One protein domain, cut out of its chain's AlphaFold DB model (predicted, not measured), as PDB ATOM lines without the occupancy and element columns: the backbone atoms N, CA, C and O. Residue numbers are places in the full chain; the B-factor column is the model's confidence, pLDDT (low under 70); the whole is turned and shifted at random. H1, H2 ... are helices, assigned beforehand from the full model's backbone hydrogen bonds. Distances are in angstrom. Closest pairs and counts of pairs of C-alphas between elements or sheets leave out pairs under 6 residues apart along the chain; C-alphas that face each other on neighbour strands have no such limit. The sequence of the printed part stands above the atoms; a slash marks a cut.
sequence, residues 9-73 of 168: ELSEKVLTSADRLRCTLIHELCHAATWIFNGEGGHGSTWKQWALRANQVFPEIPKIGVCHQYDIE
ATOM      1  N   GLU A   9     -51.651  25.177 -49.856       96.62
ATOM      2  CA  GLU A   9     -52.770  25.392 -50.769       96.62
ATOM      3  C   GLU A   9     -53.069  24.098 -51.522       96.62
ATOM      4  O   GLU A   9     -52.171  23.446 -52.056       96.62
ATOM      5  N   LEU A  10     -54.343  23.714 -51.569       94.62
ATOM      6  CA  LEU A  10     -54.790  22.456 -52.156       94.62
ATOM      7  C   LEU A  10     -55.722  22.722 -53.341       94.62
ATOM      8  O   LEU A  10     -56.601  23.579 -53.280       94.62
ATOM      9  N   SER A  11     -55.537  21.976 -54.432       91.81
ATOM     10  CA  SER A  11     -56.303  22.159 -55.670       91.81
ATOM     11  C   SER A  11     -57.451  21.160 -55.781       91.81
ATOM     12  O   SER A  11     -57.226  19.975 -56.031       91.81
ATOM     13  N   GLU A  12     -58.691  21.648 -55.727       91.00
ATOM     14  CA  GLU A  12     -59.908  20.842 -55.938       91.00
ATOM     15  C   GLU A  12     -59.940  20.141 -57.308       91.00
ATOM     16  O   GLU A  12     -60.560  19.096 -57.480       91.00
ATOM     17  N   LYS A  13     -59.244  20.696 -58.306       86.25
ATOM     18  CA  LYS A  13     -59.177  20.127 -59.663       86.25
ATOM     19  C   LYS A  13     -58.240  18.925 -59.763       86.25
ATOM     20  O   LYS A  13     -58.280  18.208 -60.758       86.25
ATOM     21  N   VAL A  14     -57.362  18.758 -58.777       86.38
ATOM     22  CA  VAL A  14     -56.357  17.691 -58.712       86.38
ATOM     23  C   VAL A  14     -56.765  16.650 -57.669       86.38
ATOM     24  O   VAL A  14     -56.672  15.446 -57.919       86.38
ATOM     25  N   LEU A  15     -57.269  17.117 -56.524       91.88
ATOM     26  CA  LEU A  15     -57.681  16.305 -55.382       91.88
ATOM     27  C   LEU A  15     -59.145  15.890 -55.515       91.88
ATOM     28  O   LEU A  15     -60.023  16.364 -54.804       91.88
ATOM     29  N   THR A  16     -59.394  14.995 -56.463       90.12
ATOM     30  CA  THR A  16     -60.739  14.527 -56.829       90.12
ATOM     31  C   THR A  16     -61.215  13.305 -56.038       90.12
ATOM     32  O   THR A  16     -62.311  12.809 -56.285       90.12
ATOM     33  N   SER A  17     -60.417  12.801 -55.091       90.44
ATOM     34  CA  SER A  17     -60.787  11.698 -54.197       90.44
ATOM     35  C   SER A  17     -60.181  11.874 -52.802       90.44
ATOM     36  O   SER A  17     -59.181  12.578 -52.629       90.44
ATOM     37  N   ALA A  18     -60.772  11.203 -51.809       92.00
ATOM     38  CA  ALA A  18     -60.302  11.242 -50.425       92.00
ATOM     39  C   ALA A  18     -58.857  10.733 -50.285       92.00
ATOM     40  O   ALA A  18     -58.058  11.344 -49.576       92.00
ATOM     41  N   ASP A  19     -58.489   9.667 -51.005       89.81
ATOM     42  CA  ASP A  19     -57.122   9.137 -50.998       89.81
ATOM     43  C   ASP A  19     -56.105  10.136 -51.554       89.81
ATOM     44  O   ASP A  19     -55.049  10.327 -50.951       89.81
ATOM     45  N   ARG A  20     -56.433  10.837 -52.652       91.62
ATOM     46  CA  ARG A  20     -55.565  11.892 -53.203       91.62
ATOM     47  C   ARG A  20     -55.383  13.023 -52.201       91.62
ATOM     48  O   ARG A  20     -54.254  13.431 -51.956       91.62
ATOM     49  N   LEU A  21     -56.475  13.494 -51.594       94.19
ATOM     50  CA  LEU A  21     -56.423  14.544 -50.578       94.19
ATOM     51  C   LEU A  21     -55.526  14.138 -49.407       94.19
ATOM     52  O   LEU A  21     -54.636  14.897 -49.038       94.19
ATOM     53  N   ARG A  22     -55.728  12.938 -48.855       93.44
ATOM     54  CA  ARG A  22     -54.944  12.421 -47.729       93.44
ATOM     55  C   ARG A  22     -53.456  12.338 -48.071       93.44
ATOM     56  O   ARG A  22     -52.633  12.869 -47.328       93.44
ATOM     57  N   CYS A  23     -53.117  11.713 -49.200       91.38
ATOM     58  CA  CYS A  23     -51.730  11.530 -49.627       91.38
ATOM     59  C   CYS A  23     -51.033  12.858 -49.968       91.38
ATOM     60  O   CYS A  23     -49.882  13.044 -49.583       91.38
ATOM     61  N   THR A  24     -51.713  13.793 -50.639       94.69
ATOM     62  CA  THR A  24     -51.144  15.114 -50.950       94.69
ATOM     63  C   THR A  24     -51.014  15.972 -49.699       94.69
ATOM     64  O   THR A  24     -49.955  16.538 -49.462       94.69
ATOM     65  N   LEU A  25     -52.040  16.039 -48.847       95.94
ATOM     66  CA  LEU A  25     -51.981  16.859 -47.638       95.94
ATOM     67  C   LEU A  25     -50.818  16.436 -46.736       95.94
ATOM     68  O   LEU A  25     -50.070  17.291 -46.269       95.94
ATOM     69  N   ILE A  26     -50.624  15.133 -46.515       96.38
ATOM     70  CA  ILE A  26     -49.524  14.677 -45.661       96.38
ATOM     71  C   ILE A  26     -48.144  14.909 -46.296       96.38
ATOM     72  O   ILE A  26     -47.189  15.208 -45.580       96.38
ATOM     73  N   HIS A  27     -48.043  14.852 -47.628       96.44
ATOM     74  CA  HIS A  27     -46.837  15.222 -48.372       96.44
ATOM     75  C   HIS A  27     -46.484  16.703 -48.166       96.44
ATOM     76  O   HIS A  27     -45.357  17.028 -47.780       96.44
ATOM     77  N   GLU A  28     -47.459  17.598 -48.334       97.56
ATOM     78  CA  GLU A  28     -47.263  19.037 -48.130       97.56
ATOM     79  C   GLU A  28     -46.998  19.383 -46.656       97.56
ATOM     80  O   GLU A  28     -46.189  20.261 -46.351       97.56
ATOM     81  N   LEU A  29     -47.586  18.643 -45.710       97.62
ATOM     82  CA  LEU A  29     -47.259  18.769 -44.286       97.62
ATOM     83  C   LEU A  29     -45.812  18.356 -43.985       97.62
ATOM     84  O   LEU A  29     -45.174  18.985 -43.143       97.62
ATOM     85  N   CYS A  30     -45.256  17.364 -44.689       97.75
ATOM     86  CA  CYS A  30     -43.835  17.025 -44.563       97.75
ATOM     87  C   CYS A  30     -42.942  18.174 -45.056       97.75
ATOM     88  O   CYS A  30     -41.926  18.471 -44.423       97.75
ATOM     89  N   HIS A  31     -43.331  18.880 -46.125       97.94
ATOM     90  CA  HIS A  31     -42.651  20.113 -46.541       97.94
ATOM     91  C   HIS A  31     -42.767  21.214 -45.486       97.94
ATOM     92  O   HIS A  31     -41.755  21.814 -45.118       97.94
ATOM     93  N   ALA A  32     -43.967  21.445 -44.951       97.81
ATOM     94  CA  ALA A  32     -44.188  22.440 -43.910       97.81
ATOM     95  C   ALA A  32     -43.352  22.148 -42.655       97.81
ATOM     96  O   ALA A  32     -42.698  23.051 -42.141       97.81
ATOM     97  N   ALA A  33     -43.302  20.895 -42.195       97.31
ATOM     98  CA  ALA A  33     -42.493  20.490 -41.048       97.31
ATOM     99  C   ALA A  33     -40.989  20.681 -41.310       97.31
ATOM    100  O   ALA A  33     -40.287  21.265 -40.485       97.31
ATOM    101  N   THR A  34     -40.514  20.273 -42.490       97.38
ATOM    102  CA  THR A  34     -39.118  20.461 -42.920       97.38
ATOM    103  C   THR A  34     -38.729  21.945 -42.906       97.38
ATOM    104  O   THR A  34     -37.678  22.316 -42.382       97.38
ATOM    105  N   TRP A  35     -39.613  22.824 -43.379       96.88
ATOM    106  CA  TRP A  35     -39.379  24.265 -43.346       96.88
ATOM    107  C   TRP A  35     -39.423  24.837 -41.923       96.88
ATOM    108  O   TRP A  35     -38.477  25.492 -41.482       96.88
ATOM    109  N   ILE A  36     -40.503  24.574 -41.183       96.81
ATOM    110  CA  ILE A  36     -40.768  25.169 -39.865       96.81
ATOM    111  C   ILE A  36     -39.747  24.729 -38.819       96.81
ATOM    112  O   ILE A  36     -39.297  25.565 -38.036       96.81
ATOM    113  N   PHE A  37     -39.363  23.453 -38.797       95.62
ATOM    114  CA  PHE A  37     -38.455  22.927 -37.780       95.62
ATOM    115  C   PHE A  37     -36.996  23.016 -38.226       95.62
ATOM    116  O   PHE A  37     -36.164  23.541 -37.485       95.62
ATOM    117  N   ASN A  38     -36.684  22.639 -39.468       95.06
ATOM    118  CA  ASN A  38     -35.297  22.477 -39.923       95.06
ATOM    119  C   ASN A  38     -34.795  23.620 -40.814       95.06
ATOM    120  O   ASN A  38     -33.604  23.892 -40.836       95.06
ATOM    121  N   GLY A  39     -35.694  24.356 -41.475       95.19
ATOM    122  CA  GLY A  39     -35.317  25.497 -42.322       95.19
ATOM    123  C   GLY A  39     -34.823  25.038 -43.685       95.19
ATOM    124  O   GLY A  39     -34.162  25.782 -44.402       95.19
ATOM    125  N   GLU A  40     -35.155  23.796 -44.023       94.44
ATOM    126  CA  GLU A  40     -34.794  23.132 -45.259       94.44
ATOM    127  C   GLU A  40     -36.008  23.079 -46.195       94.44
ATOM    128  O   GLU A  40     -37.156  23.264 -45.780       94.44
ATOM    129  N   GLY A  41     -35.751  22.823 -47.474       93.12
ATOM    130  CA  GLY A  41     -36.775  22.659 -48.502       93.12
ATOM    131  C   GLY A  41     -36.536  21.413 -49.354       93.12
ATOM    132  O   GLY A  41     -35.523  20.727 -49.218       93.12
ATOM    133  N   GLY A  42     -37.475  21.128 -50.256       93.69
ATOM    134  CA  GLY A  42     -37.410  19.960 -51.140       93.69
ATOM    135  C   GLY A  42     -37.577  18.621 -50.411       93.69
ATOM    136  O   GLY A  42     -38.069  18.563 -49.285       93.69
ATOM    137  N   HIS A  43     -37.179  17.531 -51.079       96.50
ATOM    138  CA  HIS A  43     -37.361  16.139 -50.631       96.50
ATOM    139  C   HIS A  43     -36.065  15.497 -50.095       96.50
ATOM    140  O   HIS A  43     -35.775  14.322 -50.353       96.50
ATOM    141  N   GLY A  44     -35.254  16.287 -49.383       95.25
ATOM    142  CA  GLY A  44     -33.979  15.866 -48.788       95.25
ATOM    143  C   GLY A  44     -34.116  14.845 -47.648       95.25
ATOM    144  O   GLY A  44     -35.188  14.298 -47.388       95.25
ATOM    145  N   SER A  45     -33.015  14.575 -46.941       97.19
ATOM    146  CA  SER A  45     -32.980  13.647 -45.795       97.19
ATOM    147  C   SER A  45     -34.007  14.007 -44.718       97.19
ATOM    148  O   SER A  45     -34.744  13.134 -44.267       97.19
ATOM    149  N   THR A  46     -34.108  15.285 -44.360       97.31
ATOM    150  CA  THR A  46     -35.055  15.790 -43.360       97.31
ATOM    151  C   THR A  46     -36.507  15.552 -43.764       97.31
ATOM    152  O   THR A  46     -37.297  15.041 -42.972       97.31
ATOM    153  N   TRP A  47     -36.856  15.833 -45.021       98.19
ATOM    154  CA  TRP A  47     -38.200  15.561 -45.528       98.19
ATOM    155  C   TRP A  47     -38.531  14.066 -45.454       98.19
ATOM    156  O   TRP A  47     -39.607  13.686 -44.998       98.19
ATOM    157  N   LYS A  48     -37.575  13.198 -45.819       97.56
ATOM    158  CA  LYS A  48     -37.740  11.739 -45.728       97.56
ATOM    159  C   LYS A  48     -37.930  11.262 -44.286       97.56
ATOM    160  O   LYS A  48     -38.686  10.318 -44.075       97.56
ATOM    161  N   GLN A  49     -37.292  11.902 -43.304       97.44
ATOM    162  CA  GLN A  49     -37.502  11.594 -41.883       97.44
ATOM    163  C   GLN A  49     -38.915  11.974 -41.423       97.44
ATOM    164  O   GLN A  49     -39.566  11.175 -40.751       97.44
ATOM    165  N   TRP A  50     -39.425  13.142 -41.827       98.06
ATOM    166  CA  TRP A  50     -40.809  13.539 -41.544       98.06
ATOM    167  C   TRP A  50     -41.825  12.609 -42.211       98.06
ATOM    168  O   TRP A  50     -42.763  12.161 -41.552       98.06
ATOM    169  N   ALA A  51     -41.592  12.233 -43.471       97.19
ATOM    170  CA  ALA A  51     -42.414  11.254 -44.175       97.19
ATOM    171  C   ALA A  51     -42.375   9.874 -43.495       97.19
ATOM    172  O   ALA A  51     -43.409   9.227 -43.340       97.19
ATOM    173  N   LEU A  52     -41.204   9.412 -43.045       97.06
ATOM    174  CA  LEU A  52     -41.074   8.154 -42.306       97.06
ATOM    175  C   LEU A  52     -41.863   8.200 -40.994       97.06
ATOM    176  O   LEU A  52     -42.636   7.287 -40.719       97.06
ATOM    177  N   ARG A  53     -41.713   9.280 -40.222       97.06
ATOM    178  CA  ARG A  53     -42.448   9.484 -38.971       97.06
ATOM    179  C   ARG A  53     -43.959   9.487 -39.197       97.06
ATOM    180  O   ARG A  53     -44.685   8.859 -38.439       97.06
ATOM    181  N   ALA A  54     -44.429  10.155 -40.247       97.00
ATOM    182  CA  ALA A  54     -45.840  10.157 -40.608       97.00
ATOM    183  C   ALA A  54     -46.358   8.741 -40.921       97.00
ATOM    184  O   ALA A  54     -47.369   8.340 -40.359       97.00
ATOM    185  N   ASN A  55     -45.636   7.948 -41.724       96.44
ATOM    186  CA  ASN A  55     -46.017   6.552 -41.995       96.44
ATOM    187  C   ASN A  55     -45.970   5.651 -40.744       96.44
ATOM    188  O   ASN A  55     -46.702   4.675 -40.672       96.44
ATOM    189  N   GLN A  56     -45.111   5.942 -39.761       96.50
ATOM    190  CA  GLN A  56     -45.077   5.197 -38.493       96.50
ATOM    191  C   GLN A  56     -46.292   5.493 -37.611       96.50
ATOM    192  O   GLN A  56     -46.783   4.602 -36.926       96.50
ATOM    193  N   VAL A  57     -46.755   6.745 -37.606       96.81
ATOM    194  CA  VAL A  57     -47.940   7.171 -36.844       96.81
ATOM    195  C   VAL A  57     -49.228   6.710 -37.523       96.81
ATOM    196  O   VAL A  57     -50.173   6.337 -36.835       96.81
ATOM    197  N   PHE A  58     -49.243   6.714 -38.854       94.38
ATOM    198  CA  PHE A  58     -50.377   6.320 -39.683       94.38
ATOM    199  C   PHE A  58     -49.984   5.102 -40.540       94.38
ATOM    200  O   PHE A  58     -49.696   5.244 -41.727       94.38
ATOM    201  N   PRO A  59     -49.890   3.889 -39.970       93.50
ATOM    202  CA  PRO A  59     -49.516   2.697 -40.734       93.50
ATOM    203  C   PRO A  59     -50.566   2.288 -41.783       93.50
ATOM    204  O   PRO A  59     -50.259   1.527 -42.698       93.50
ATOM    205  N   GLU A  60     -51.800   2.779 -41.663       91.25
ATOM    206  CA  GLU A  60     -52.902   2.526 -42.590       91.25
ATOM    207  C   GLU A  60     -52.790   3.303 -43.908       91.25
ATOM    208  O   GLU A  60     -53.464   2.962 -44.884       91.25
ATOM    209  N   ILE A  61     -51.963   4.355 -43.962       89.94
ATOM    210  CA  ILE A  61     -51.766   5.114 -45.197       89.94
ATOM    211  C   ILE A  61     -50.649   4.501 -46.052       89.94
ATOM    212  O   ILE A  61     -49.653   4.001 -45.528       89.94
ATOM    213  N   PRO A  62     -50.767   4.560 -47.392       90.94
ATOM    214  CA  PRO A  62     -49.682   4.153 -48.270       90.94
ATOM    215  C   PRO A  62     -48.410   4.958 -48.013       90.94
ATOM    216  O   PRO A  62     -48.468   6.141 -47.671       90.94
ATOM    217  N   LYS A  63     -47.261   4.330 -48.284       93.06
ATOM    218  CA  LYS A  63     -45.949   4.964 -48.156       93.06
ATOM    219  C   LYS A  63     -45.921   6.321 -48.864       93.06
ATOM    220  O   LYS A  63     -46.011   6.395 -50.088       93.06
ATOM    221  N   ILE A  64     -45.716   7.383 -48.088       94.00
ATOM    222  CA  ILE A  64     -45.570   8.749 -48.611       94.00
ATOM    223  C   ILE A  64     -44.334   8.824 -49.526       94.00
ATOM    224  O   ILE A  64     -43.194   8.677 -49.077       94.00
ATOM    225  N   GLY A  65     -44.568   9.028 -50.823       91.12
ATOM    226  CA  GLY A  65     -43.531   9.165 -51.845       91.12
ATOM    227  C   GLY A  65     -43.086  10.611 -52.063       91.12
ATOM    228  O   GLY A  65     -43.782  11.556 -51.700       91.12
ATOM    229  N   VAL A  66     -41.926  10.778 -52.709       92.56
ATOM    230  CA  VAL A  66     -41.392  12.093 -53.127       92.56
ATOM    231  C   VAL A  66     -42.160  12.703 -54.304       92.56
ATOM    232  O   VAL A  66     -42.113  13.908 -54.513       92.56
ATOM    233  N   CYS A  67     -42.882  11.873 -55.056       89.44
ATOM    234  CA  CYS A  67     -43.737  12.290 -56.158       89.44
ATOM    235  C   CYS A  67     -45.173  11.842 -55.894       89.44
ATOM    236  O   CYS A  67     -45.409  10.789 -55.295       89.44
ATOM    237  N   HIS A  68     -46.123  12.605 -56.422       82.81
ATOM    238  CA  HIS A  68     -47.516  12.189 -56.518       82.81
ATOM    239  C   HIS A  68     -47.662  11.056 -57.547       82.81
ATOM    240  O   HIS A  68     -47.070  11.119 -58.623       82.81
ATOM    241  N   GLN A  69     -48.449  10.028 -57.224       77.50
ATOM    242  CA  GLN A  69     -48.642   8.835 -58.066       77.50
ATOM    243  C   GLN A  69     -50.052   8.762 -58.672       77.50
ATOM    244  O   GLN A  69     -50.650   7.692 -58.739       77.50
ATOM    245  N   TYR A  70     -50.621   9.897 -59.078       81.44
ATOM    246  CA  TYR A  70     -51.952   9.928 -59.677       81.44
ATOM    247  C   TYR A  70     -51.972  10.669 -61.010       81.44
ATOM    248  O   TYR A  70     -51.304  11.687 -61.190       81.44
ATOM    249  N   ASP A  71     -52.820  10.185 -61.915       81.38
ATOM    250  CA  ASP A  71     -53.101  10.869 -63.168       81.38
ATOM    251  C   ASP A  71     -54.026  12.062 -62.926       81.38
ATOM    252  O   ASP A  71     -55.087  11.961 -62.290       81.38
ATOM    253  N   ILE A  72     -53.616  13.224 -63.428       84.62
ATOM    254  CA  ILE A  72     -54.420  14.440 -63.374       84.62
ATOM    255  C   ILE A  72     -55.299  14.487 -64.617       84.62
ATOM    256  O   ILE A  72     -54.820  14.480 -65.750       84.62
ATOM    257  N   GLU A  73     -56.605  14.578 -64.397       84.12
ATOM    258  CA  GLU A  73     -57.555  14.747 -65.482       84.12
ATOM    259  C   GLU A  73     -57.611  16.209 -65.915       84.12
ATOM    260  O   GLU A  73     -57.960  17.114 -65.152       84.12
TER     261      GLU A  73
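AT A GLANCE: This is residues 9 to 73 of the 168 residues of the protein "Acidic repeat-containing protein" of Bactrocera latifrons (UniProt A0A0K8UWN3). What shape is this? After a lead-in, residues 9 to 17, a long helix H1 makes the longest axis; the shorter H2 folds back and crosses its later half, and a tail without named elements, residues 58 to 73, runs back toward where H1 begins. What is it made of? The 65 printed residues hold two named helices, H1 then H2, and no named strand: all helix. How large is it? It is compact, radius of gyration of the C-alphas 11.9 A, spanning 34 by 24 by 15 A.

IN THESE COORDINATES: Where is H1? Residues 18 to 38, 29.4 A long, from C-alpha 18 at (-60.302, 11.242, -50.425). Where is H2? Residues 45 to 57, 18.6 A long, to C-alpha 57 at (-47.940, 7.171, -36.844).

HOW THE PARTS SIT: How do H1 and H2 stand? They touch, the closest C-alphas being those of Cys 30 and Trp 50, 5.5 A apart. They run opposite ways at a steep tilt of 50 degrees. Are their backbones whole? In H1 and H2 every O i to N i+4 pair is within hydrogen-bond range.

THE WHOLE: What is farthest apart? The C-alphas of Asn 38 and Glu 73, 34.8 A. Is anything cut or uncertain? The printed part has no cut, the H1 to H2 link is short, and no printed residue is under 70 in pLDDT.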